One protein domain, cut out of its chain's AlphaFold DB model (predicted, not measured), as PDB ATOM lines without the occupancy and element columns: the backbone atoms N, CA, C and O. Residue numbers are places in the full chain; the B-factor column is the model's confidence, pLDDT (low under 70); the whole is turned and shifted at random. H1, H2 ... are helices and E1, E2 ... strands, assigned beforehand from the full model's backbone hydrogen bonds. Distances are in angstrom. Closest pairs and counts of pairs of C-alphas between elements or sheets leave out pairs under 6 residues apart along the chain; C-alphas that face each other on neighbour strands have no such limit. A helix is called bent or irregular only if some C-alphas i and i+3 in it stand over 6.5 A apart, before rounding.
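What this domain is: This is residues 4 to 163 of the 163 residues of an uncharacterized protein of Yersinia enterocolitica (UniProt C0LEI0). A strongly twisted sheet of four strands, E3 to E6, has H5 crossing one face and H3 along E3 on that same face, while H6 covers part of the other face. H1 packs on H5 without reaching the sheet, H4 stands beside the edge strand E6, and a small two-stranded ribbon of E1 and E2 comes near that edge through E2. The printed part has 160 residues, with six named helices and six named strands in the order H1 H2 E1 H3 E2 H4 H5 E3 E4 E5 E6 H6. Both sheets, E3 - E4 - E5 - E6 and E1 - E2, are antiparallel, and the class is mixed, helices and strands. The whole is compact, with a radius of gyration of the C-alphas of 15.0 A and spans of 43 by 36 by 31 A.

How they stand to each other: H1, residues 4 to 25, touches H5, residues 88 to 98, closest at the C-alphas of Arg 9 and Ala 96, 4.9 A; they run opposite ways at a tilt of 37 degrees, only just steep. With residues 15 to 23 alone H1 touches H4, residues 70 to 84, about perpendicular at 78 degrees, closest at the C-alphas of Thr 16 and Phe 73, 5.7 A. H2, residues 29 to 33, touches H4, closest at the C-alphas of Trp 32 and Trp 70, 4.7 A. E1, residues 35 to 40, and E2, residues 65 to 69, are antiparallel neighbours, with N 39 and O 66 at 2.9 A. H4, the hub, also touches H5, closest at the C-alphas of Leu 77 and Cys 91, 6.3 A. E3, residues 104 to 107, E4, residues 114 to 126, E5, residues 129 to 138, and E6, residues 145 to 152, form a meander, each strand the antiparallel neighbour of the one before. Its three hairpins have N 106 and O 116 at 2.8 A, N 117 and O 135 at 2.8 A, and N 134 and O 150 at 3.0 A. H4 is at the sheet's level, its Val 76 and Thr 148 of E6 having C-alphas 5.9 A apart. H3, residues 43 to 56, lies over E3 at a height over the sheet of 7.5 A and runs along the strands, at 9 degrees to E3 on the local plane. H5, on the same face, is at a height over the sheet of 6.9 A and runs across the strands, at 69 degrees to E6 on the local plane. H6, residues 154 to 161, is on the opposite face, over E5, at a height over the sheet of 8.1 A. Every O i to N i+4 pair is within hydrogen-bond range in H2, H3, H4, H5 and H6; in H1 it is 16 of 18.

Where its parts are: H1 begins at C-alpha 4 (-25.745, -54.027, -11.426) and is 31.7 A long; it is irregular, with C-alphas 21 and 24 7.0 A apart. H2 and E1 follow, 6.5 A and 13.3 A long. H3 is 20.2 A, E2 12.5 A, H4 20.6 A and H5 15.2 A. E3 is 10.5 A long. E4, 24.9 A, bends by 96 degrees at residue 123, where the C-alpha is at (-42.965, -63.564, -16.584). E5 is 28.5 A and E6 20.2 A. H6, 10.5 A, ends at C-alpha 161 (-46.050, -53.001, -28.616).

The domain as a whole: The two C-alphas farthest apart are those of Lys 25 and Arg 55, 43.8 A. The printed part has no cut, and no link is long. Residue 163 is the chain's last. The mean pLDDT of the printed part is 93.7; residues 24 and 163 are under 70.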
ATOM      1  N   GLY A   4     -24.837 -55.171 -11.548       73.25
ATOM      2  CA  GLY A   4     -25.745 -54.027 -11.426       73.25
ATOM      3  C   GLY A   4     -27.238 -54.378 -11.502       73.25
ATOM      4  O   GLY A   4     -28.039 -53.705 -10.863       73.25
ATOM      5  N   ASP A   5     -27.618 -55.433 -12.230       78.31
ATOM      6  CA  ASP A   5     -29.022 -55.851 -12.351       78.31
ATOM      7  C   ASP A   5     -29.536 -56.428 -11.027       78.31
ATOM      8  O   ASP A   5     -30.656 -56.133 -10.606       78.31
ATOM      9  N   ASP A   6     -28.695 -57.221 -10.355       85.94
ATOM     10  CA  ASP A   6     -29.005 -57.794  -9.048       85.94
ATOM     11  C   ASP A   6     -29.099 -56.694  -7.980       85.94
ATOM     12  O   ASP A   6     -30.074 -56.659  -7.236       85.94
ATOM     13  N   ALA A   7     -28.174 -55.726  -7.975       89.94
ATOM     14  CA  ALA A   7     -28.206 -54.610  -7.026       89.94
ATOM     15  C   ALA A   7     -29.465 -53.734  -7.166       89.94
ATOM     16  O   ALA A   7     -30.041 -53.314  -6.162       89.94
ATOM     17  N   ILE A   8     -29.920 -53.469  -8.398       91.94
ATOM     18  CA  ILE A   8     -31.161 -52.714  -8.636       91.94
ATOM     19  C   ILE A   8     -32.380 -53.506  -8.164       91.94
ATOM     20  O   ILE A   8     -33.253 -52.934  -7.509       91.94
ATOM     21  N   ARG A   9     -32.445 -54.815  -8.449       94.69
ATOM     22  CA  ARG A   9     -33.517 -55.671  -7.919       94.69
ATOM     23  C   ARG A   9     -33.536 -55.614  -6.395       94.69
ATOM     24  O   ARG A   9     -34.591 -55.363  -5.820       94.69
ATOM     25  N   ASP A  10     -32.391 -55.813  -5.759       95.94
ATOM     26  CA  ASP A  10     -32.292 -55.857  -4.303       95.94
ATOM     27  C   ASP A  10     -32.681 -54.504  -3.684       95.94
ATOM     28  O   ASP A  10     -33.413 -54.476  -2.698       95.94
ATOM     29  N   ALA A  11     -32.312 -53.380  -4.312       96.75
ATOM     30  CA  ALA A  11     -32.769 -52.051  -3.906       96.75
ATOM     31  C   ALA A  11     -34.302 -51.932  -3.949       96.75
ATOM     32  O   ALA A  11     -34.907 -51.495  -2.970       96.75
ATOM     33  N   PHE A  12     -34.954 -52.365  -5.037       97.94
ATOM     34  CA  PHE A  12     -36.420 -52.365  -5.104       97.94
ATOM     35  C   PHE A  12     -37.045 -53.213  -3.993       97.94
ATOM     36  O   PHE A  12     -38.023 -52.774  -3.394       97.94
ATOM     37  N   TYR A  13     -36.485 -54.380  -3.673       98.12
ATOM     38  CA  TYR A  13     -36.978 -55.215  -2.574       98.12
ATOM     39  C   TYR A  13     -36.800 -54.548  -1.204       98.12
ATOM     40  O   TYR A  13     -37.774 -54.441  -0.457       98.12
ATOM     41  N   ILE A  14     -35.600 -54.044  -0.902       97.88
ATOM     42  CA  ILE A  14     -35.279 -53.387   0.374       97.88
ATOM     43  C   ILE A  14     -36.186 -52.176   0.603       97.88
ATOM     44  O   ILE A  14     -36.823 -52.065   1.651       97.88
ATOM     45  N   PHE A  15     -36.288 -51.279  -0.378       97.38
ATOM     46  CA  PHE A  15     -37.054 -50.046  -0.213       97.38
ATOM     47  C   PHE A  15     -38.567 -50.276  -0.245       97.38
ATOM     48  O   PHE A  15     -39.293 -49.583   0.464       97.38
ATOM     49  N   THR A  16     -39.058 -51.280  -0.982       97.56
ATOM     50  CA  THR A  16     -40.484 -51.651  -0.922       97.56
ATOM     51  C   THR A  16     -40.850 -52.200   0.455       97.56
ATOM     52  O   THR A  16     -41.883 -51.820   1.002       97.56
ATOM     53  N   GLN A  17     -40.001 -53.053   1.039       97.19
ATOM     54  CA  GLN A  17     -40.213 -53.562   2.394       97.19
ATOM     55  C   GLN A  17     -40.229 -52.417   3.415       97.19
ATOM     56  O   GLN A  17     -41.176 -52.294   4.186       97.19
ATOM     57  N   GLN A  18     -39.218 -51.546   3.383       95.19
ATOM     58  CA  GLN A  18     -39.130 -50.409   4.301       95.19
ATOM     59  C   GLN A  18     -40.330 -49.468   4.161       95.19
ATOM     60  O   GLN A  18     -40.898 -49.053   5.166       95.19
ATOM     61  N   ALA A  19     -40.773 -49.179   2.933       94.75
ATOM     62  CA  ALA A  19     -41.960 -48.363   2.701       94.75
ATOM     63  C   ALA A  19     -43.228 -49.003   3.296       94.75
ATOM     64  O   ALA A  19     -44.034 -48.296   3.899       94.75
ATOM     65  N   ALA A  20     -43.382 -50.327   3.182       93.50
ATOM     66  CA  ALA A  20     -44.495 -51.055   3.791       93.50
ATOM     67  C   ALA A  20     -44.458 -50.995   5.331       93.50
ATOM     68  O   ALA A  20     -45.502 -50.888   5.962       93.50
ATOM     69  N   GLU A  21     -43.269 -51.006   5.936       91.75
ATOM     70  CA  GLU A  21     -43.078 -50.862   7.388       91.75
ATOM     71  C   GLU A  21     -43.223 -49.405   7.884       91.75
ATOM     72  O   GLU A  21     -43.378 -49.158   9.085       91.75
ATOM     73  N   MET A  22     -43.127 -48.422   6.985       88.06
ATOM     74  CA  MET A  22     -43.206 -46.987   7.288       88.06
ATOM     75  C   MET A  22     -44.616 -46.401   7.173       88.06
ATOM     76  O   MET A  22     -44.855 -45.365   7.795       88.06
ATOM     77  N   ASP A  23     -45.521 -46.995   6.387       76.50
ATOM     78  CA  ASP A  23     -46.828 -46.390   6.060       76.50
ATOM     79  C   ASP A  23     -47.661 -46.061   7.318       76.50
ATOM     80  O   ASP A  23     -48.314 -45.020   7.383       76.50
ATOM     81  N   ASP A  24     -47.511 -46.849   8.386       68.06
ATOM     82  CA  ASP A  24     -48.200 -46.645   9.668       68.06
ATOM     83  C   ASP A  24     -47.617 -45.508  10.537       68.06
ATOM     84  O   ASP A  24     -48.159 -45.188  11.596       68.06
ATOM     85  N   LYS A  25     -46.501 -44.881  10.136       77.12
ATOM     86  CA  LYS A  25     -45.728 -43.964  11.000       77.12
ATOM     87  C   LYS A  25     -46.047 -42.477  10.825       77.12
ATOM     88  O   LYS A  25     -45.437 -41.657  11.506       77.12
ATOM     89  N   GLY A  26     -46.970 -42.108   9.932       77.06
ATOM     90  CA  GLY A  26     -47.429 -40.717   9.782       77.06
ATOM     91  C   GLY A  26     -46.324 -39.713   9.419       77.06
ATOM     92  O   GLY A  26     -46.323 -38.587   9.913       77.06
ATOM     93  N   LEU A  27     -45.355 -40.127   8.594       84.62
ATOM     94  CA  LEU A  27     -44.185 -39.312   8.252       84.62
ATOM     95  C   LEU A  27     -44.546 -38.061   7.418       84.62
ATOM     96  O   LEU A  27     -45.456 -38.145   6.585       84.62
ATOM     97  N   PRO A  28     -43.809 -36.938   7.573       87.06
ATOM     98  CA  PRO A  28     -44.008 -35.720   6.780       87.06
ATOM     99  C   PRO A  28     -43.862 -35.945   5.269       87.06
ATOM    100  O   PRO A  28     -43.095 -36.803   4.834       87.06
ATOM    101  N   GLN A  29     -44.545 -35.128   4.459       85.31
ATOM    102  CA  GLN A  29     -44.548 -35.254   2.994       85.31
ATOM    103  C   GLN A  29     -43.148 -35.139   2.363       85.31
ATOM    104  O   GLN A  29     -42.821 -35.921   1.479       85.31
ATOM    105  N   GLU A  30     -42.296 -34.246   2.867       89.25
ATOM    106  CA  GLU A  30     -40.925 -34.040   2.364       89.25
ATOM    107  C   GLU A  30     -40.064 -35.316   2.432       89.25
ATOM    108  O   GLU A  30     -39.230 -35.581   1.562       89.25
ATOM    109  N   VAL A  31     -40.305 -36.163   3.441       88.25
ATOM    110  CA  VAL A  31     -39.637 -37.467   3.556       88.25
ATOM    111  C   VAL A  31     -40.042 -38.365   2.390       88.25
ATOM    112  O   VAL A  31     -39.195 -39.035   1.805       88.25
ATOM    113  N   TRP A  32     -41.324 -38.348   2.011       89.12
ATOM    114  CA  TRP A  32     -41.841 -39.156   0.908       89.12
ATOM    115  C   TRP A  32     -41.312 -38.699  -0.461       89.12
ATOM    116  O   TRP A  32     -41.157 -39.516  -1.367       89.12
ATOM    117  N   GLU A  33     -40.995 -37.418  -0.616       89.50
ATOM    118  CA  GLU A  33     -40.462 -36.849  -1.862       89.50
ATOM    119  C   GLU A  33     -38.953 -37.090  -2.041       89.50
ATOM    120  O   GLU A  33     -38.427 -36.957  -3.146       89.50
ATOM    121  N   THR A  34     -38.250 -37.514  -0.986       91.12
ATOM    122  CA  THR A  34     -36.808 -37.773  -1.043       91.12
ATOM    123  C   THR A  34     -36.499 -39.013  -1.908       91.12
ATOM    124  O   THR A  34     -37.086 -40.079  -1.684       91.12
ATOM    125  N   PRO A  35     -35.571 -38.929  -2.885       93.50
ATOM    126  CA  PRO A  35     -35.130 -40.090  -3.659       93.50
ATOM    127  C   PRO A  35     -34.424 -41.142  -2.792       93.50
ATOM    128  O   PRO A  35     -33.487 -40.822  -2.063       93.50
ATOM    129  N   CYS A  36     -34.821 -42.411  -2.921       95.44
ATOM    130  CA  CYS A  36     -34.139 -43.547  -2.293       95.44
ATOM    131  C   CYS A  36     -32.891 -43.936  -3.089       95.44
ATOM    132  O   CYS A  36     -31.811 -44.141  -2.539       95.44
ATOM    133  N   PHE A  37     -33.055 -44.052  -4.407       95.94
ATOM    134  CA  PHE A  37     -31.988 -44.317  -5.366       95.94
ATOM    135  C   PHE A  37     -32.409 -43.860  -6.763       95.94
ATOM    136  O   PHE A  37     -33.563 -43.507  -7.005       95.94
ATOM    137  N   THR A  38     -31.469 -43.906  -7.701       95.19
ATOM    138  CA  THR A  38     -31.712 -43.559  -9.101       95.19
ATOM    139  C   THR A  38     -31.603 -44.800  -9.972       95.19
ATOM    140  O   THR A  38     -30.562 -45.456  -9.998       95.19
ATOM    141  N   TYR A  39     -32.653 -45.092 -10.734       95.94
ATOM    142  CA  TYR A  39     -32.579 -46.052 -11.824       95.94
ATOM    143  C   TYR A  39     -31.982 -45.374 -13.060       95.94
ATOM    144  O   TYR A  39     -32.499 -44.367 -13.544       95.94
ATOM    145  N   LEU A  40     -30.886 -45.924 -13.580       95.38
ATOM    146  CA  LEU A  40     -30.277 -45.454 -14.819       95.38
ATOM    147  C   LEU A  40     -30.749 -46.328 -15.978       95.38
ATOM    148  O   LEU A  40     -30.415 -47.512 -16.052       95.38
ATOM    149  N   MET A  41     -31.490 -45.734 -16.912       95.56
ATOM    150  CA  MET A  41     -31.863 -46.421 -18.143       95.56
ATOM    151  C   MET A  41     -30.622 -46.838 -18.935       95.56
ATOM    152  O   MET A  41     -29.644 -46.099 -19.068       95.56
ATOM    153  N   THR A  42     -30.702 -48.004 -19.571       96.06
ATOM    154  CA  THR A  42     -29.711 -48.407 -20.571       96.06
ATOM    155  C   THR A  42     -29.704 -47.431 -21.752       96.06
ATOM    156  O   THR A  42     -30.715 -46.801 -22.075       96.06
ATOM    157  N   LYS A  43     -28.591 -47.373 -22.498       96.75
ATOM    158  CA  LYS A  43     -28.500 -46.574 -23.737       96.75
ATOM    159  C   LYS A  43     -29.638 -46.886 -24.718       96.75
ATOM    160  O   LYS A  43     -30.138 -45.989 -25.390       96.75
ATOM    161  N   LYS A  44     -30.055 -48.155 -24.789       96.94
ATOM    162  CA  LYS A  44     -31.184 -48.601 -25.611       96.94
ATOM    163  C   LYS A  44     -32.493 -47.960 -25.146       96.94
ATOM    164  O   LYS A  44     -33.165 -47.331 -25.957       96.94
ATOM    165  N   GLN A  45     -32.828 -48.104 -23.867       97.56
ATOM    166  CA  GLN A  45     -34.055 -47.553 -23.284       97.56
ATOM    167  C   GLN A  45     -34.096 -46.032 -23.402       97.56
ATOM    168  O   GLN A  45     -35.094 -45.480 -23.846       97.56
ATOM    169  N   PHE A  46     -32.983 -45.357 -23.114       97.56
ATOM    170  CA  PHE A  46     -32.913 -43.909 -23.243       97.56
ATOM    171  C   PHE A  46     -33.073 -43.449 -24.697       97.56
ATOM    172  O   PHE A  46     -33.772 -42.484 -24.974       97.56
ATOM    173  N   ASN A  47     -32.497 -44.162 -25.668       98.06
ATOM    174  CA  ASN A  47     -32.748 -43.861 -27.078       98.06
ATOM    175  C   ASN A  47     -34.218 -44.076 -27.469       98.06
ATOM    176  O   ASN A  47     -34.759 -43.254 -28.202       98.06
ATOM    177  N   GLN A  48     -34.870 -45.130 -26.969       97.81
ATOM    178  CA  GLN A  48     -36.306 -45.345 -27.179       97.81
ATOM    179  C   GLN A  48     -37.133 -44.205 -26.571       97.81
ATOM    180  O   GLN A  48     -38.000 -43.669 -27.253       97.81
ATOM    181  N   MET A  49     -36.805 -43.774 -25.348       97.06
ATOM    182  CA  MET A  49     -37.424 -42.627 -24.678       97.06
ATOM    183  C   MET A  49     -37.343 -41.360 -25.537       97.06
ATOM    184  O   MET A  49     -38.364 -40.742 -25.825       97.06
ATOM    185  N   LYS A  50     -36.146 -41.012 -26.027       96.69
ATOM    186  CA  LYS A  50     -35.952 -39.838 -26.892       96.69
ATOM    187  C   LYS A  50     -36.766 -39.926 -28.183       96.69
ATOM    188  O   LYS A  50     -37.346 -38.933 -28.600       96.69
ATOM    189  N   VAL A  51     -36.832 -41.107 -28.804       97.12
ATOM    190  CA  VAL A  51     -37.644 -41.331 -30.013       97.12
ATOM    191  C   VAL A  51     -39.132 -41.149 -29.719       97.12
ATOM    192  O   VAL A  51     -39.831 -40.547 -30.530       97.12
ATOM    193  N   VAL A  52     -39.619 -41.647 -28.579       96.31
ATOM    194  CA  VAL A  52     -41.008 -41.445 -28.144       96.31
ATOM    195  C   VAL A  52     -41.293 -39.954 -27.962       96.31
ATOM    196  O   VAL A  52     -42.241 -39.461 -28.565       96.31
ATOM    197  N   CYS A  53     -40.448 -39.228 -27.229       95.56
ATOM    198  CA  CYS A  53     -40.634 -37.792 -26.998       95.56
ATOM    199  C   CYS A  53     -40.617 -37.004 -28.318       95.56
ATOM    200  O   CYS A  53     -41.571 -36.299 -28.635       95.56
ATOM    201  N   GLN A  54     -39.608 -37.236 -29.166       95.88
ATOM    202  CA  GLN A  54     -39.467 -36.559 -30.457       95.88
ATOM    203  C   GLN A  54     -40.673 -36.785 -31.382       95.88
ATOM    204  O   GLN A  54     -41.120 -35.856 -32.050       95.88
ATOM    205  N   ARG A  55     -41.209 -38.010 -31.442       95.56
ATOM    206  CA  ARG A  55     -42.362 -38.336 -32.300       95.56
ATOM    207  C   ARG A  55     -43.661 -37.684 -31.844       95.56
ATOM    208  O   ARG A  55     -44.538 -37.485 -32.677       95.56
ATOM    209  N   ASN A  56     -43.781 -37.384 -30.555       94.31
ATOM    210  CA  ASN A  56     -44.971 -36.766 -29.979       94.31
ATOM    211  C   ASN A  56     -44.808 -35.252 -29.757       94.31
ATOM    212  O   ASN A  56     -45.730 -34.616 -29.262       94.31
ATOM    213  N   GLY A  57     -43.667 -34.668 -30.147       94.25
ATOM    214  CA  GLY A  57     -43.394 -33.240 -29.964       94.25
ATOM    215  C   GLY A  57     -43.153 -32.834 -28.509       94.25
ATOM    216  O   GLY A  57     -43.341 -31.668 -28.181       94.25
ATOM    217  N   TRP A  58     -42.769 -33.780 -27.650       94.94
ATOM    218  CA  TRP A  58     -42.456 -33.532 -26.242       94.94
ATOM    219  C   TRP A  58     -40.993 -33.140 -26.064       94.94
ATOM    220  O   TRP A  58     -40.135 -33.511 -26.879       94.94
ATOM    221  N   ASP A  59     -40.704 -32.457 -24.959       93.31
ATOM    222  CA  ASP A  59     -39.333 -32.178 -24.551       93.31
ATOM    223  C   ASP A  59     -38.538 -33.474 -24.405       93.31
ATOM    224  O   ASP A  59     -39.032 -34.505 -23.949       93.31
ATOM    225  N   ILE A  60     -37.282 -33.437 -24.846       93.62
ATOM    226  CA  ILE A  60     -36.413 -34.609 -24.831       93.62
ATOM    227  C   ILE A  60     -35.651 -34.640 -23.499       93.62
ATOM    228  O   ILE A  60     -34.831 -33.746 -23.279       93.62
ATOM    229  N   PRO A  61     -35.822 -35.702 -22.682       93.06
ATOM    230  CA  PRO A  61     -35.081 -35.916 -21.445       93.06
ATOM    231  C   PRO A  61     -33.574 -35.681 -21.601       93.06
ATOM    232  O   PRO A  61     -32.913 -36.346 -22.404       93.06
ATOM    233  N   ALA A  62     -33.010 -34.766 -20.809       91.19
ATOM    234  CA  ALA A  62     -31.574 -34.462 -20.830       91.19
ATOM    235  C   ALA A  62     -30.716 -35.575 -20.196       91.19
ATOM    236  O   ALA A  62     -29.531 -35.710 -20.504       91.19
ATOM    237  N   SER A  63     -31.312 -36.388 -19.319       93.69
ATOM    238  CA  SER A  63     -30.640 -37.432 -18.542       93.69
ATOM    239  C   SER A  63     -31.407 -38.760 -18.612       93.69
ATOM    240  O   SER A  63     -32.634 -38.742 -18.669       93.69
ATOM    241  N   PRO A  64     -30.727 -39.925 -18.576       95.38
ATOM    242  CA  PRO A  64     -31.373 -41.236 -18.482       95.38
ATOM    243  C   PRO A  64     -31.790 -41.624 -17.050       95.38
ATOM    244  O   PRO A  64     -32.175 -42.771 -16.819       95.38
ATOM    245  N   ALA A  65     -31.624 -40.716 -16.086       95.44
ATOM    246  CA  ALA A  65     -31.845 -40.957 -14.668       95.44
ATOM    247  C   ALA A  65     -33.322 -40.831 -14.287       95.44
ATOM    248  O   ALA A  65     -33.929 -39.791 -14.519       95.44
ATOM    249  N   ILE A  66     -33.858 -41.867 -13.644       96.06
ATOM    250  CA  ILE A  66     -35.195 -41.884 -13.047       96.06
ATOM    251  C   ILE A  66     -35.022 -41.973 -11.525       96.06
ATOM    252  O   ILE A  66     -34.663 -43.046 -11.020       96.06
ATOM    253  N   PRO A  67     -35.221 -40.877 -10.774       95.69
ATOM    254  CA  PRO A  67     -35.218 -40.917  -9.316       95.69
ATOM    255  C   PRO A  67     -36.396 -41.756  -8.814       95.69
ATOM    256  O   PRO A  67     -37.550 -41.485  -9.144       95.69
ATOM    257  N   ILE A  68     -36.120 -42.779  -8.008       97.06
ATOM    258  CA  ILE A  68     -37.148 -43.587  -7.351       97.06
ATOM    259  C   ILE A  68     -37.303 -43.064  -5.924       97.06
ATOM    260  O   ILE A  68     -36.396 -43.203  -5.104       97.06
ATOM    261  N   THR A  69     -38.440 -42.436  -5.637       95.69
ATOM    262  CA  THR A  69     -38.745 -41.823  -4.335       95.69
ATOM    263  C   THR A  69     -39.529 -42.765  -3.429       95.69
ATOM    264  O   THR A  69     -40.162 -43.723  -3.882       95.69
ATOM    265  N   TRP A  70     -39.560 -42.455  -2.135       95.38
ATOM    266  CA  TRP A  70     -40.428 -43.136  -1.173       95.38
ATOM    267  C   TRP A  70     -41.911 -43.061  -1.565       95.38
ATOM    268  O   TRP A  70     -42.646 -44.039  -1.412       95.38
ATOM    269  N   ALA A  71     -42.350 -41.925  -2.113       93.88
ATOM    270  CA  ALA A  71     -43.714 -41.715  -2.589       93.88
ATOM    271  C   ALA A  71     -44.107 -42.724  -3.675       93.88
ATOM    272  O   ALA A  71     -45.230 -43.227  -3.652       93.88
ATOM    273  N   MET A  72     -43.184 -43.082  -4.575       95.62
ATOM    274  CA  MET A  72     -43.426 -44.107  -5.595       95.62
ATOM    275  C   MET A  72     -43.709 -45.475  -4.961       95.62
ATOM    276  O   MET A  72     -44.693 -46.128  -5.313       95.62
ATOM    277  N   PHE A  73     -42.892 -45.901  -3.991       96.62
ATOM    278  CA  PHE A  73     -43.108 -47.169  -3.285       96.62
ATOM    279  C   PHE A  73     -44.451 -47.194  -2.564       96.62
ATOM    280  O   PHE A  73     -45.238 -48.122  -2.754       96.62
ATOM    281  N   ARG A  74     -44.743 -46.142  -1.792       95.06
ATOM    282  CA  ARG A  74     -46.011 -45.995  -1.071       95.06
ATOM    283  C   ARG A  74     -47.208 -46.028  -2.016       95.06
ATOM    284  O   ARG A  74     -48.186 -46.727  -1.755       95.06
ATOM    285  N   HIS A  75     -47.120 -45.309  -3.135       95.50
ATOM    286  CA  HIS A  75     -48.170 -45.283  -4.143       95.50
ATOM    287  C   HIS A  75     -48.429 -46.677  -4.722       95.50
ATOM    288  O   HIS A  75     -49.579 -47.115  -4.770       95.50
ATOM    289  N   VAL A  76     -47.381 -47.395  -5.140       97.25
ATOM    290  CA  VAL A  76     -47.526 -48.742  -5.709       97.25
ATOM    291  C   VAL A  76     -48.100 -49.708  -4.679       97.25
ATOM    292  O   VAL A  76     -49.067 -50.396  -5.000       97.25
ATOM    293  N   LEU A  77     -47.588 -49.714  -3.446       96.62
ATOM    294  CA  LEU A  77     -48.105 -50.553  -2.361       96.62
ATOM    295  C   LEU A  77     -49.602 -50.316  -2.132       96.62
ATOM    296  O   LEU A  77     -50.393 -51.255  -2.204       96.62
ATOM    297  N   SER A  78     -50.010 -49.058  -1.950       95.00
ATOM    298  CA  SER A  78     -51.412 -48.694  -1.724       95.00
ATOM    299  C   SER A  78     -52.308 -49.051  -2.919       95.00
ATOM    300  O   SER A  78     -53.360 -49.685  -2.771       95.00
ATOM    301  N   ALA A  79     -51.883 -48.709  -4.139       95.81
ATOM    302  CA  ALA A  79     -52.660 -48.950  -5.350       95.81
ATOM    303  C   ALA A  79     -52.808 -50.443  -5.667       95.81
ATOM    304  O   ALA A  79     -53.880 -50.873  -6.094       95.81
ATOM    305  N   ARG A  80     -51.747 -51.237  -5.483       96.12
ATOM    306  CA  ARG A  80     -51.767 -52.680  -5.753       96.12
ATOM    307  C   ARG A  80     -52.467 -53.457  -4.649       96.12
ATOM    308  O   ARG A  80     -53.220 -54.378  -4.949       96.12
ATOM    309  N   ASN A  81     -52.305 -53.068  -3.388       92.94
ATOM    310  CA  ASN A  81     -53.039 -53.703  -2.303       92.94
ATOM    311  C   ASN A  81     -54.553 -53.453  -2.423       92.94
ATOM    312  O   ASN A  81     -55.355 -54.381  -2.323       92.94
ATOM    313  N   SER A  82     -54.965 -52.217  -2.714       92.62
ATOM    314  CA  SER A  82     -56.388 -51.882  -2.844       92.62
ATOM    315  C   SER A  82     -57.062 -52.590  -4.023       92.62
ATOM    316  O   SER A  82     -58.121 -53.191  -3.825       92.62
ATOM    317  N   LYS A  83     -56.442 -52.557  -5.212       92.31
ATOM    318  CA  LYS A  83     -57.015 -53.076  -6.468       92.31
ATOM    319  C   LYS A  83     -56.835 -54.579  -6.647       92.31
ATOM    320  O   LYS A  83     -57.780 -55.265  -7.018       92.31
ATOM    321  N   ASP A  84     -55.636 -55.068  -6.360       91.81
ATOM    322  CA  ASP A  84     -55.179 -56.394  -6.781       91.81
ATOM    323  C   ASP A  84     -54.902 -57.322  -5.579       91.81
ATOM    324  O   ASP A  84     -54.616 -58.500  -5.766       91.81
ATOM    325  N   LYS A  85     -55.002 -56.802  -4.342       94.25
ATOM    326  CA  LYS A  85     -54.731 -57.518  -3.077       94.25
ATOM    327  C   LYS A  85     -53.313 -58.087  -2.979       94.25
ATOM    328  O   LYS A  85     -53.099 -59.109  -2.335       94.25
ATOM    329  N   LEU A  86     -52.348 -57.394  -3.582       96.19
ATOM    330  CA  LEU A  86     -50.955 -57.838  -3.594       96.19
ATOM    331  C   LEU A  86     -50.243 -57.565  -2.272       96.19
ATOM    332  O   LEU A  86     -50.483 -56.557  -1.596       96.19
ATOM    333  N   SER A  87     -49.324 -58.468  -1.955       96.25
ATOM    334  CA  SER A  87     -48.306 -58.313  -0.922       96.25
ATOM    335  C   SER A  87     -47.215 -57.324  -1.345       96.25
ATOM    336  O   SER A  87     -47.064 -56.985  -2.526       96.25
ATOM    337  N   TRP A  88     -46.407 -56.871  -0.383       97.06
ATOM    338  CA  TRP A  88     -45.284 -55.984  -0.684       97.06
ATOM    339  C   TRP A  88     -44.217 -56.685  -1.540       97.06
ATOM    340  O   TRP A  88     -43.617 -56.044  -2.398       97.06
ATOM    341  N   GLN A  89     -44.022 -58.001  -1.376       97.62
ATOM    342  CA  GLN A  89     -43.078 -58.793  -2.170       97.62
ATOM    343  C   GLN A  89     -43.479 -58.822  -3.646       97.62
ATOM    344  O   GLN A  89     -42.641 -58.664  -4.529       97.62
ATOM    345  N   GLU A  90     -44.772 -58.977  -3.927       97.75
ATOM    346  CA  GLU A  90     -45.287 -58.939  -5.298       97.75
ATOM    347  C   GLU A  90     -45.159 -57.538  -5.905       97.75
ATOM    348  O   GLU A  90     -44.825 -57.401  -7.082       97.75
ATOM    349  N   CYS A  91     -45.363 -56.487  -5.105       98.06
ATOM    350  CA  CYS A  91     -45.113 -55.111  -5.537       98.06
ATOM    351  C   CYS A  91     -43.630 -54.880  -5.867       98.06
ATOM    352  O   CYS A  91     -43.321 -54.279  -6.899       98.06
ATOM    353  N   ALA A  92     -42.723 -55.396  -5.034       97.94
ATOM    354  CA  ALA A  92     -41.285 -55.335  -5.268       97.94
ATOM    355  C   ALA A  92     -40.894 -56.072  -6.557       97.94
ATOM    356  O   ALA A  92     -40.143 -55.532  -7.368       97.94
ATOM    357  N   GLU A  93     -41.450 -57.266  -6.797       97.69
ATOM    358  CA  GLU A  93     -41.183 -58.040  -8.014       97.69
ATOM    359  C   GLU A  93     -41.683 -57.320  -9.275       97.69
ATOM    360  O   GLU A  93     -40.986 -57.308 -10.293       97.69
ATOM    361  N   ILE A  94     -42.853 -56.671  -9.212       98.19
ATOM    362  CA  ILE A  94     -43.367 -55.818 -10.295       98.19
ATOM    363  C   ILE A  94     -42.393 -54.671 -10.578       98.19
ATOM    364  O   ILE A  94     -41.995 -54.481 -11.728       98.19
ATOM    365  N   LEU A  95     -42.001 -53.916  -9.549       98.12
ATOM    366  CA  LEU A  95     -41.104 -52.765  -9.677       98.12
ATOM    367  C   LEU A  95     -39.742 -53.171 -10.250       98.12
ATOM    368  O   LEU A  95     -39.312 -52.620 -11.265       98.12
ATOM    369  N   ALA A  96     -39.108 -54.183  -9.656       97.31
ATOM    370  CA  ALA A  96     -37.811 -54.687 -10.086       97.31
ATOM    371  C   ALA A  96     -37.841 -55.233 -11.519       97.31
ATOM    372  O   ALA A  96     -36.895 -55.054 -12.286       97.31
ATOM    373  N   THR A  97     -38.936 -55.890 -11.911       97.44
ATOM    374  CA  THR A  97     -39.074 -56.435 -13.266       97.44
ATOM    375  C   THR A  97     -39.343 -55.336 -14.291       97.44
ATOM    376  O   THR A  97     -38.774 -55.376 -15.387       97.44
ATOM    377  N   ALA A  98     -40.170 -54.342 -13.949       97.81
ATOM    378  CA  ALA A  98     -40.464 -53.204 -14.813       97.81
ATOM    379  C   ALA A  98     -39.217 -52.337 -15.049       97.81
ATOM    380  O   ALA A  98     -38.889 -52.054 -16.199       97.81
ATOM    381  N   PHE A  99     -38.462 -51.995 -14.004       96.75
ATOM    382  CA  PHE A  99     -37.218 -51.220 -14.093       96.75
ATOM    383  C   PHE A  99     -35.984 -52.123 -14.225       96.75
ATOM    384  O   PHE A  99     -35.028 -52.046 -13.458       96.75
ATOM    385  N   SER A 100     -36.000 -52.989 -15.235       95.31
ATOM    386  CA  SER A 100     -34.884 -53.878 -15.561       95.31
ATOM    387  C   SER A 100     -34.255 -53.512 -16.903       95.31
ATOM    388  O   SER A 100     -34.880 -52.878 -17.753       95.31
ATOM    389  N   VAL A 101     -33.031 -53.971 -17.151       94.19
ATOM    390  CA  VAL A 101     -32.342 -53.783 -18.443       94.19
ATOM    391  C   VAL A 101     -33.040 -54.461 -19.629       94.19
ATOM    392  O   VAL A 101     -32.775 -54.127 -20.783       94.19
ATOM    393  N   GLN A 102     -33.939 -55.413 -19.365       94.44
ATOM    394  CA  GLN A 102     -34.690 -56.138 -20.394       94.44
ATOM    395  C   GLN A 102     -35.925 -55.367 -20.878       94.44
ATOM    396  O   GLN A 102     -36.499 -55.707 -21.919       94.44
ATOM    397  N   SER A 103     -36.331 -54.328 -20.148       97.06
ATOM    398  CA  SER A 103     -37.508 -53.531 -20.471       97.06
ATOM    399  C   SER A 103     -37.286 -52.642 -21.691       97.06
ATOM    400  O   SER A 103     -36.164 -52.233 -21.995       97.06
ATOM    401  N   ASN A 104     -38.372 -52.306 -22.381       98.12
ATOM    402  CA  ASN A 104     -38.383 -51.343 -23.483       98.12
ATOM    403  C   ASN A 104     -39.310 -50.173 -23.151       98.12
ATOM    404  O   ASN A 104     -40.239 -50.336 -22.361       98.12
ATOM    405  N   VAL A 105     -39.066 -49.028 -23.783       98.00
ATOM    406  CA  VAL A 105     -39.870 -47.811 -23.603       98.00
ATOM    407  C   VAL A 105     -40.853 -47.642 -24.763       98.00
ATOM    408  O   VAL A 105     -40.462 -47.765 -25.924       98.00
ATOM    409  N   TYR A 106     -42.111 -47.345 -24.440       97.81
ATOM    410  CA  TYR A 106     -43.210 -47.098 -25.379       97.81
ATOM    411  C   TYR A 106     -43.973 -45.827 -24.994       97.81
ATOM    412  O   TYR A 106     -43.853 -45.337 -23.874       97.81
ATOM    413  N   VAL A 107     -44.787 -45.309 -25.909       96.75
ATOM    414  CA  VAL A 107     -45.701 -44.196 -25.623       96.75
ATOM    415  C   VAL A 107     -46.894 -44.678 -24.790       96.75
ATOM    416  O   VAL A 107     -47.461 -45.736 -25.075       96.75
ATOM    417  N   ASN A 108     -47.299 -43.917 -23.772       95.62
ATOM    418  CA  ASN A 108     -48.607 -44.093 -23.150       95.62
ATOM    419  C   ASN A 108     -49.634 -43.313 -23.976       95.62
ATOM    420  O   ASN A 108     -49.582 -42.096 -24.036       95.62
ATOM    421  N   ARG A 109     -50.547 -44.007 -24.658       90.12
ATOM    422  CA  ARG A 109     -51.508 -43.360 -25.570       90.12
ATOM    423  C   ARG A 109     -52.709 -42.754 -24.855       90.12
ATOM    424  O   ARG A 109     -53.396 -41.918 -25.429       90.12
ATOM    425  N   ASP A 110     -52.961 -43.212 -23.634       89.06
ATOM    426  CA  ASP A 110     -54.135 -42.819 -22.862       89.06
ATOM    427  C   ASP A 110     -53.891 -41.502 -22.095       89.06
ATOM    428  O   ASP A 110     -54.836 -40.911 -21.577       89.06
ATOM    429  N   TYR A 111     -52.635 -41.036 -22.024       90.06
ATOM    430  CA  TYR A 111     -52.213 -39.876 -21.238       90.06
ATOM    431  C   TYR A 111     -51.179 -39.042 -22.001       90.06
ATOM    432  O   TYR A 111     -50.325 -39.588 -22.697       90.06
ATOM    433  N   SER A 112     -51.247 -37.718 -21.856       89.50
ATOM    434  CA  SER A 112     -50.234 -36.816 -22.418       89.50
ATOM    435  C   SER A 112     -48.918 -36.953 -21.657       89.50
ATOM    436  O   SER A 112     -48.943 -37.166 -20.450       89.50
ATOM    437  N   GLU A 113     -47.795 -36.827 -22.369       93.19
ATOM    438  CA  GLU A 113     -46.440 -36.752 -21.792       93.19
ATOM    439  C   GLU A 113     -46.106 -37.891 -20.820       93.19
ATOM    440  O   GLU A 113     -45.371 -37.735 -19.848       93.19
ATOM    441  N   GLN A 114     -46.618 -39.086 -21.120       96.00
ATOM    442  CA  GLN A 114     -46.310 -40.291 -20.370       96.00
ATOM    443  C   GLN A 114     -45.771 -41.389 -21.268       96.00
ATOM    444  O   GLN A 114     -46.176 -41.595 -22.417       96.00
ATOM    445  N   THR A 115     -44.863 -42.159 -20.693       97.12
ATOM    446  CA  THR A 115     -44.250 -43.316 -21.325       97.12
ATOM    447  C   THR A 115     -44.453 -44.561 -20.484       97.12
ATOM    448  O   THR A 115     -44.742 -44.517 -19.288       97.12
ATOM    449  N   ILE A 116     -44.332 -45.700 -21.148       98.06
ATOM    450  CA  ILE A 116     -44.456 -47.025 -20.567       98.06
ATOM    451  C   ILE A 116     -43.089 -47.697 -20.623       98.06
ATOM    452  O   ILE A 116     -42.574 -47.954 -21.710       98.06
ATOM    453  N   VAL A 117     -42.543 -48.061 -19.467       98.00
ATOM    454  CA  VAL A 117     -41.401 -48.973 -19.353       98.00
ATOM    455  C   VAL A 117     -41.952 -50.384 -19.157       98.00
ATOM    456  O   VAL A 117     -42.502 -50.696 -18.106       98.00
ATOM    457  N   LEU A 118     -41.847 -51.240 -20.176       98.31
ATOM    458  CA  LEU A 118     -42.476 -52.567 -20.205       98.31
ATOM    459  C   LEU A 118     -41.440 -53.687 -20.329       98.31
ATOM    460  O   LEU A 118     -40.674 -53.733 -21.300       98.31
ATOM    461  N   ASN A 119     -41.502 -54.652 -19.411       97.50
ATOM    462  CA  ASN A 119     -40.816 -55.935 -19.522       97.50
ATOM    463  C   ASN A 119     -41.788 -57.017 -20.005       97.50
ATOM    464  O   ASN A 119     -42.514 -57.612 -19.216       97.50
ATOM    465  N   ALA A 120     -41.771 -57.290 -21.311       96.00
ATOM    466  CA  ALA A 120     -42.549 -58.367 -21.932       96.00
ATOM    467  C   ALA A 120     -41.733 -59.664 -22.140       96.00
ATOM    468  O   ALA A 120     -42.145 -60.534 -22.902       96.00
ATOM    469  N   VAL A 121     -40.549 -59.776 -21.521       93.88
ATOM    470  CA  VAL A 121     -39.639 -60.927 -21.676       93.88
ATOM    471  C   VAL A 121     -39.741 -61.860 -20.474       93.88
ATOM    472  O   VAL A 121     -39.873 -63.071 -20.640       93.88
ATOM    473  N   ARG A 122     -39.702 -61.306 -19.259       92.25
ATOM    474  CA  ARG A 122     -39.756 -62.074 -18.015       92.25
ATOM    475  C   ARG A 122     -41.186 -62.126 -17.484       92.25
ATOM    476  O   ARG A 122     -41.772 -61.090 -17.183       92.25
ATOM    477  N   ARG A 123     -41.725 -63.339 -17.334       94.56
ATOM    478  CA  ARG A 123     -42.965 -63.564 -16.584       94.56
ATOM    479  C   ARG A 123     -42.688 -63.589 -15.082       94.56
ATOM    480  O   ARG A 123     -41.711 -64.192 -14.647       94.56
ATOM    481  N   ILE A 124     -43.582 -62.974 -14.320       95.50
ATOM    482  CA  ILE A 124     -43.607 -62.954 -12.857       95.50
ATOM    483  C   ILE A 124     -44.904 -63.590 -12.357       95.50
ATOM    484  O   ILE A 124     -45.921 -63.550 -13.051       95.50
ATOM    485  N   SER A 125     -44.860 -64.198 -11.173       94.38
ATOM    486  CA  SER A 125     -46.049 -64.741 -10.512       94.38
ATOM    487  C   SER A 125     -46.604 -63.693  -9.558       94.38
ATOM    488  O   SER A 125     -45.898 -63.257  -8.653       94.38
ATOM    489  N   VAL A 126     -47.846 -63.277  -9.783       91.50
ATOM    490  CA  VAL A 126     -48.564 -62.284  -8.980       91.50
ATOM    491  C   VAL A 126     -49.966 -62.832  -8.730       91.50
ATOM    492  O   VAL A 126     -50.628 -63.277  -9.668       91.50
ATOM    493  N   ALA A 127     -50.404 -62.868  -7.474       89.94
ATOM    494  CA  ALA A 127     -51.652 -63.479  -7.017       89.94
ATOM    495  C   ALA A 127     -51.852 -64.926  -7.525       89.94
ATOM    496  O   ALA A 127     -52.962 -65.349  -7.840       89.94
ATOM    497  N   GLY A 128     -50.758 -65.687  -7.652       88.88
ATOM    498  CA  GLY A 128     -50.776 -67.070  -8.144       88.88
ATOM    499  C   GLY A 128     -50.937 -67.230  -9.662       88.88
ATOM    500  O   GLY A 128     -51.057 -68.358 -10.138       88.88
ATOM    501  N   ALA A 129     -50.919 -66.140 -10.434       92.62
ATOM    502  CA  ALA A 129     -51.012 -66.167 -11.892       92.62
ATOM    503  C   ALA A 129     -49.814 -65.480 -12.569       92.62
ATOM    504  O   ALA A 129     -49.138 -64.625 -12.001       92.62
ATOM    505  N   GLY A 130     -49.521 -65.896 -13.805       94.94
ATOM    506  CA  GLY A 130     -48.350 -65.439 -14.553       94.94
ATOM    507  C   GLY A 130     -48.608 -64.177 -15.379       94.94
ATOM    508  O   GLY A 130     -49.356 -64.221 -16.361       94.94
ATOM    509  N   PHE A 131     -47.895 -63.096 -15.072       97.56
ATOM    510  CA  PHE A 131     -48.006 -61.792 -15.733       97.56
ATOM    511  C   PHE A 131     -46.648 -61.242 -16.177       97.56
ATOM    512  O   PHE A 131     -45.601 -61.811 -15.886       97.56
ATOM    513  N   PHE A 132     -46.675 -60.129 -16.899       97.94
ATOM    514  CA  PHE A 132     -45.523 -59.273 -17.182       97.94
ATOM    515  C   PHE A 132     -45.539 -58.054 -16.256       97.94
ATOM    516  O   PHE A 132     -46.500 -57.874 -15.512       97.94
ATOM    517  N   ALA A 133     -44.520 -57.199 -16.305       98.00
ATOM    518  CA  ALA A 133     -44.468 -55.995 -15.477       98.00
ATOM    519  C   ALA A 133     -44.259 -54.738 -16.317       98.00
ATOM    520  O   ALA A 133     -43.503 -54.743 -17.293       98.00
ATOM    521  N   MET A 134     -44.910 -53.651 -15.912       98.12
ATOM    522  CA  MET A 134     -44.719 -52.339 -16.511       98.12
ATOM    523  C   MET A 134     -44.747 -51.221 -15.473       98.12
ATOM    524  O   MET A 134     -45.395 -51.339 -14.433       98.12
ATOM    525  N   ALA A 135     -44.073 -50.124 -15.796       98.31
ATOM    526  CA  ALA A 135     -44.125 -48.867 -15.070       98.31
ATOM    527  C   ALA A 135     -44.530 -47.730 -16.009       98.31
ATOM    528  O   ALA A 135     -44.228 -47.760 -17.205       98.31
ATOM    529  N   ILE A 136     -45.218 -46.736 -15.457       97.94
ATOM    530  CA  ILE A 136     -45.531 -45.477 -16.128       97.94
ATOM    531  C   ILE A 136     -44.526 -44.435 -15.657       97.94
ATOM    532  O   ILE A 136     -44.290 -44.309 -14.453       97.94
ATOM    533  N   VAL A 137     -43.945 -43.709 -16.602       97.38
ATOM    534  CA  VAL A 137     -42.991 -42.630 -16.349       97.38
ATOM    535  C   VAL A 137     -43.510 -41.380 -17.039       97.38
ATOM    536  O   VAL A 137     -43.710 -41.382 -18.255       97.38
ATOM    537  N   ASP A 138     -43.753 -40.347 -16.247       95.75
ATOM    538  CA  ASP A 138     -44.024 -39.000 -16.720       95.75
ATOM    539  C   ASP A 138     -42.742 -38.405 -17.302       95.75
ATOM    540  O   ASP A 138     -41.651 -38.678 -16.790       95.75
ATOM    541  N   VAL A 139     -42.877 -37.683 -18.409       94.38
ATOM    542  CA  VAL A 139     -41.770 -37.020 -19.110       94.38
ATOM    543  C   VAL A 139     -42.018 -35.524 -19.307       94.38
ATOM    544  O   VAL A 139     -41.227 -34.866 -19.987       94.38
ATOM    545  N   SER A 140     -43.107 -34.995 -18.743       90.12
ATOM    546  CA  SER A 140     -43.432 -33.572 -18.795       90.12
ATOM    547  C   SER A 140     -42.317 -32.737 -18.172       90.12
ATOM    548  O   SER A 140     -41.572 -33.191 -17.298       90.12
ATOM    549  N   GLU A 141     -42.153 -31.515 -18.681       83.19
ATOM    550  CA  GLU A 141     -41.166 -30.551 -18.181       83.19
ATOM    551  C   GLU A 141     -39.728 -31.104 -18.121       83.19
ATOM    552  O   GLU A 141     -38.927 -30.701 -17.273       83.19
ATOM    553  N   ASN A 142     -39.380 -32.041 -19.017       76.31
ATOM    554  CA  ASN A 142     -38.061 -32.682 -19.066       76.31
ATOM    555  C   ASN A 142     -37.715 -33.459 -17.771       76.31
ATOM    556  O   ASN A 142     -36.541 -33.708 -17.473       76.31
ATOM    557  N   ASN A 143     -38.730 -33.863 -17.002       81.31
ATOM    558  CA  ASN A 143     -38.586 -34.599 -15.755       81.31
ATOM    559  C   ASN A 143     -38.960 -36.069 -15.954       81.31
ATOM    560  O   ASN A 143     -40.076 -36.377 -16.347       81.31
ATOM    561  N   LEU A 144     -38.043 -36.992 -15.658       91.44
ATOM    562  CA  LEU A 144     -38.332 -38.426 -15.690       91.44
ATOM    563  C   LEU A 144     -38.863 -38.891 -14.332       91.44
ATOM    564  O   LEU A 144     -38.103 -39.403 -13.503       91.44
ATOM    565  N   ALA A 145     -40.166 -38.733 -14.112       93.12
ATOM    566  CA  ALA A 145     -40.804 -39.056 -12.839       93.12
ATOM    567  C   ALA A 145     -41.596 -40.377 -12.919       93.12
ATOM    568  O   ALA A 145     -42.515 -40.506 -13.731       93.12
ATOM    569  N   PRO A 146     -41.290 -41.392 -12.090       94.50
ATOM    570  CA  PRO A 146     -42.083 -42.614 -12.051       94.50
ATOM    571  C   PRO A 146     -43.457 -42.330 -11.427       94.50
ATOM    572  O   PRO A 146     -43.553 -41.808 -10.319       94.50
ATOM    573  N   VAL A 147     -44.527 -42.705 -12.129       95.12
ATOM    574  CA  VAL A 147     -45.917 -42.455 -11.706       95.12
ATOM    575  C   VAL A 147     -46.485 -43.655 -10.959       95.12
ATOM    576  O   VAL A 147     -47.087 -43.524  -9.897       95.12
ATOM    577  N   THR A 148     -46.350 -44.850 -11.538       97.00
ATOM    578  CA  THR A 148     -46.891 -46.089 -10.965       97.00
ATOM    579  C   THR A 148     -46.267 -47.313 -11.629       97.00
ATOM    580  O   THR A 148     -45.641 -47.207 -12.684       97.00
ATOM    581  N   ALA A 149     -46.456 -48.492 -11.039       98.00
ATOM    582  CA  ALA A 149     -46.056 -49.771 -11.614       98.00
ATOM    583  C   ALA A 149     -47.084 -50.860 -11.298       98.00
ATOM    584  O   ALA A 149     -47.712 -50.856 -10.236       98.00
ATOM    585  N   TYR A 150     -47.292 -51.775 -12.243       97.62
ATOM    586  CA  TYR A 150     -48.264 -52.857 -12.115       97.62
ATOM    587  C   TYR A 150     -47.989 -54.020 -13.076       97.62
ATOM    588  O   TYR A 150     -47.182 -53.928 -14.006       97.62
ATOM    589  N   HIS A 151     -48.665 -55.140 -12.824       97.06
ATOM    590  CA  HIS A 151     -48.577 -56.333 -13.651       97.06
ATOM    591  C   HIS A 151     -49.436 -56.193 -14.923       97.06
ATOM    592  O   HIS A 151     -50.509 -55.594 -14.907       97.06
ATOM    593  N   ALA A 152     -48.985 -56.754 -16.040       96.88
ATOM    594  CA  ALA A 152     -49.647 -56.658 -17.337       96.88
ATOM    595  C   ALA A 152     -49.940 -58.040 -17.928       96.88
ATOM    596  O   ALA A 152     -49.122 -58.960 -17.867       96.88
ATOM    597  N   THR A 153     -51.106 -58.181 -18.558       96.69
ATOM    598  CA  THR A 153     -51.448 -59.377 -19.337       96.69
ATOM    599  C   THR A 153     -50.708 -59.384 -20.673       96.69
ATOM    600  O   THR A 153     -50.312 -58.340 -21.196       96.69
ATOM    601  N   GLU A 154     -50.575 -60.560 -21.284       95.56
ATOM    602  CA  GLU A 154     -49.986 -60.687 -22.622       95.56
ATOM    603  C   GLU A 154     -50.749 -59.861 -23.673       95.56
ATOM    604  O   GLU A 154     -50.142 -59.226 -24.536       95.56
ATOM    605  N   ALA A 155     -52.081 -59.811 -23.566       95.94
ATOM    606  CA  ALA A 155     -52.922 -59.002 -24.443       95.94
ATOM    607  C   ALA A 155     -52.605 -57.502 -24.313       95.94
ATOM    608  O   ALA A 155     -52.442 -56.823 -25.330       95.94
ATOM    609  N   LYS A 156     -52.440 -56.990 -23.081       95.75
ATOM    610  CA  LYS A 156     -52.048 -55.591 -22.846       95.75
ATOM    611  C   LYS A 156     -50.640 -55.313 -23.379       95.75
ATOM    612  O   LYS A 156     -50.447 -54.291 -24.029       95.75
ATOM    613  N   CYS A 157     -49.692 -56.235 -23.194       96.25
ATOM    614  CA  CYS A 157     -48.336 -56.106 -23.742       96.25
ATOM    615  C   CYS A 157     -48.355 -55.981 -25.271       96.25
ATOM    616  O   CYS A 157     -47.774 -55.050 -25.824       96.25
ATOM    617  N   LYS A 158     -49.091 -56.867 -25.957       95.31
ATOM    618  CA  LYS A 158     -49.251 -56.830 -27.420       95.31
ATOM    619  C   LYS A 158     -49.899 -55.531 -27.902       95.31
ATOM    620  O   LYS A 158     -49.497 -55.008 -28.939       95.31
ATOM    621  N   ALA A 159     -50.882 -55.011 -27.170       95.06
ATOM    622  CA  ALA A 159     -51.525 -53.741 -27.499       95.06
ATOM    623  C   ALA A 159     -50.549 -52.556 -27.402       95.06
ATOM    624  O   ALA A 159     -50.542 -51.711 -28.290       95.06
ATOM    625  N   ILE A 160     -49.694 -52.534 -26.373       95.00
ATOM    626  CA  ILE A 160     -48.657 -51.506 -26.195       95.00
ATOM    627  C   ILE A 160     -47.607 -51.591 -27.311       95.00
ATOM    628  O   ILE A 160     -47.250 -50.579 -27.896       95.00
ATOM    629  N   GLN A 161     -47.138 -52.796 -27.648       92.31
ATOM    630  CA  GLN A 161     -46.050 -53.001 -28.616       92.31
ATOM    631  C   GLN A 161     -46.428 -52.739 -30.077       92.31
ATOM    632  O   GLN A 161     -45.553 -52.467 -30.894       92.31
ATOM    633  N   ARG A 162     -47.709 -52.878 -30.429       87.31
ATOM    634  CA  ARG A 162     -48.216 -52.536 -31.769       87.31
ATOM    635  C   ARG A 162     -48.374 -51.035 -31.965       87.31
ATOM    636  O   ARG A 162     -48.688 -50.611 -33.077       87.31
ATOM    637  N   GLY A 163     -48.266 -50.277 -30.876       64.19
ATOM    638  CA  GLY A 163     -48.507 -48.856 -30.868       64.19
ATOM    639  C   GLY A 163     -47.289 -48.023 -31.221       64.19
ATOM    640  O   GLY A 163     -47.506 -46.968 -31.857       64.19
TER     641      GLY A 163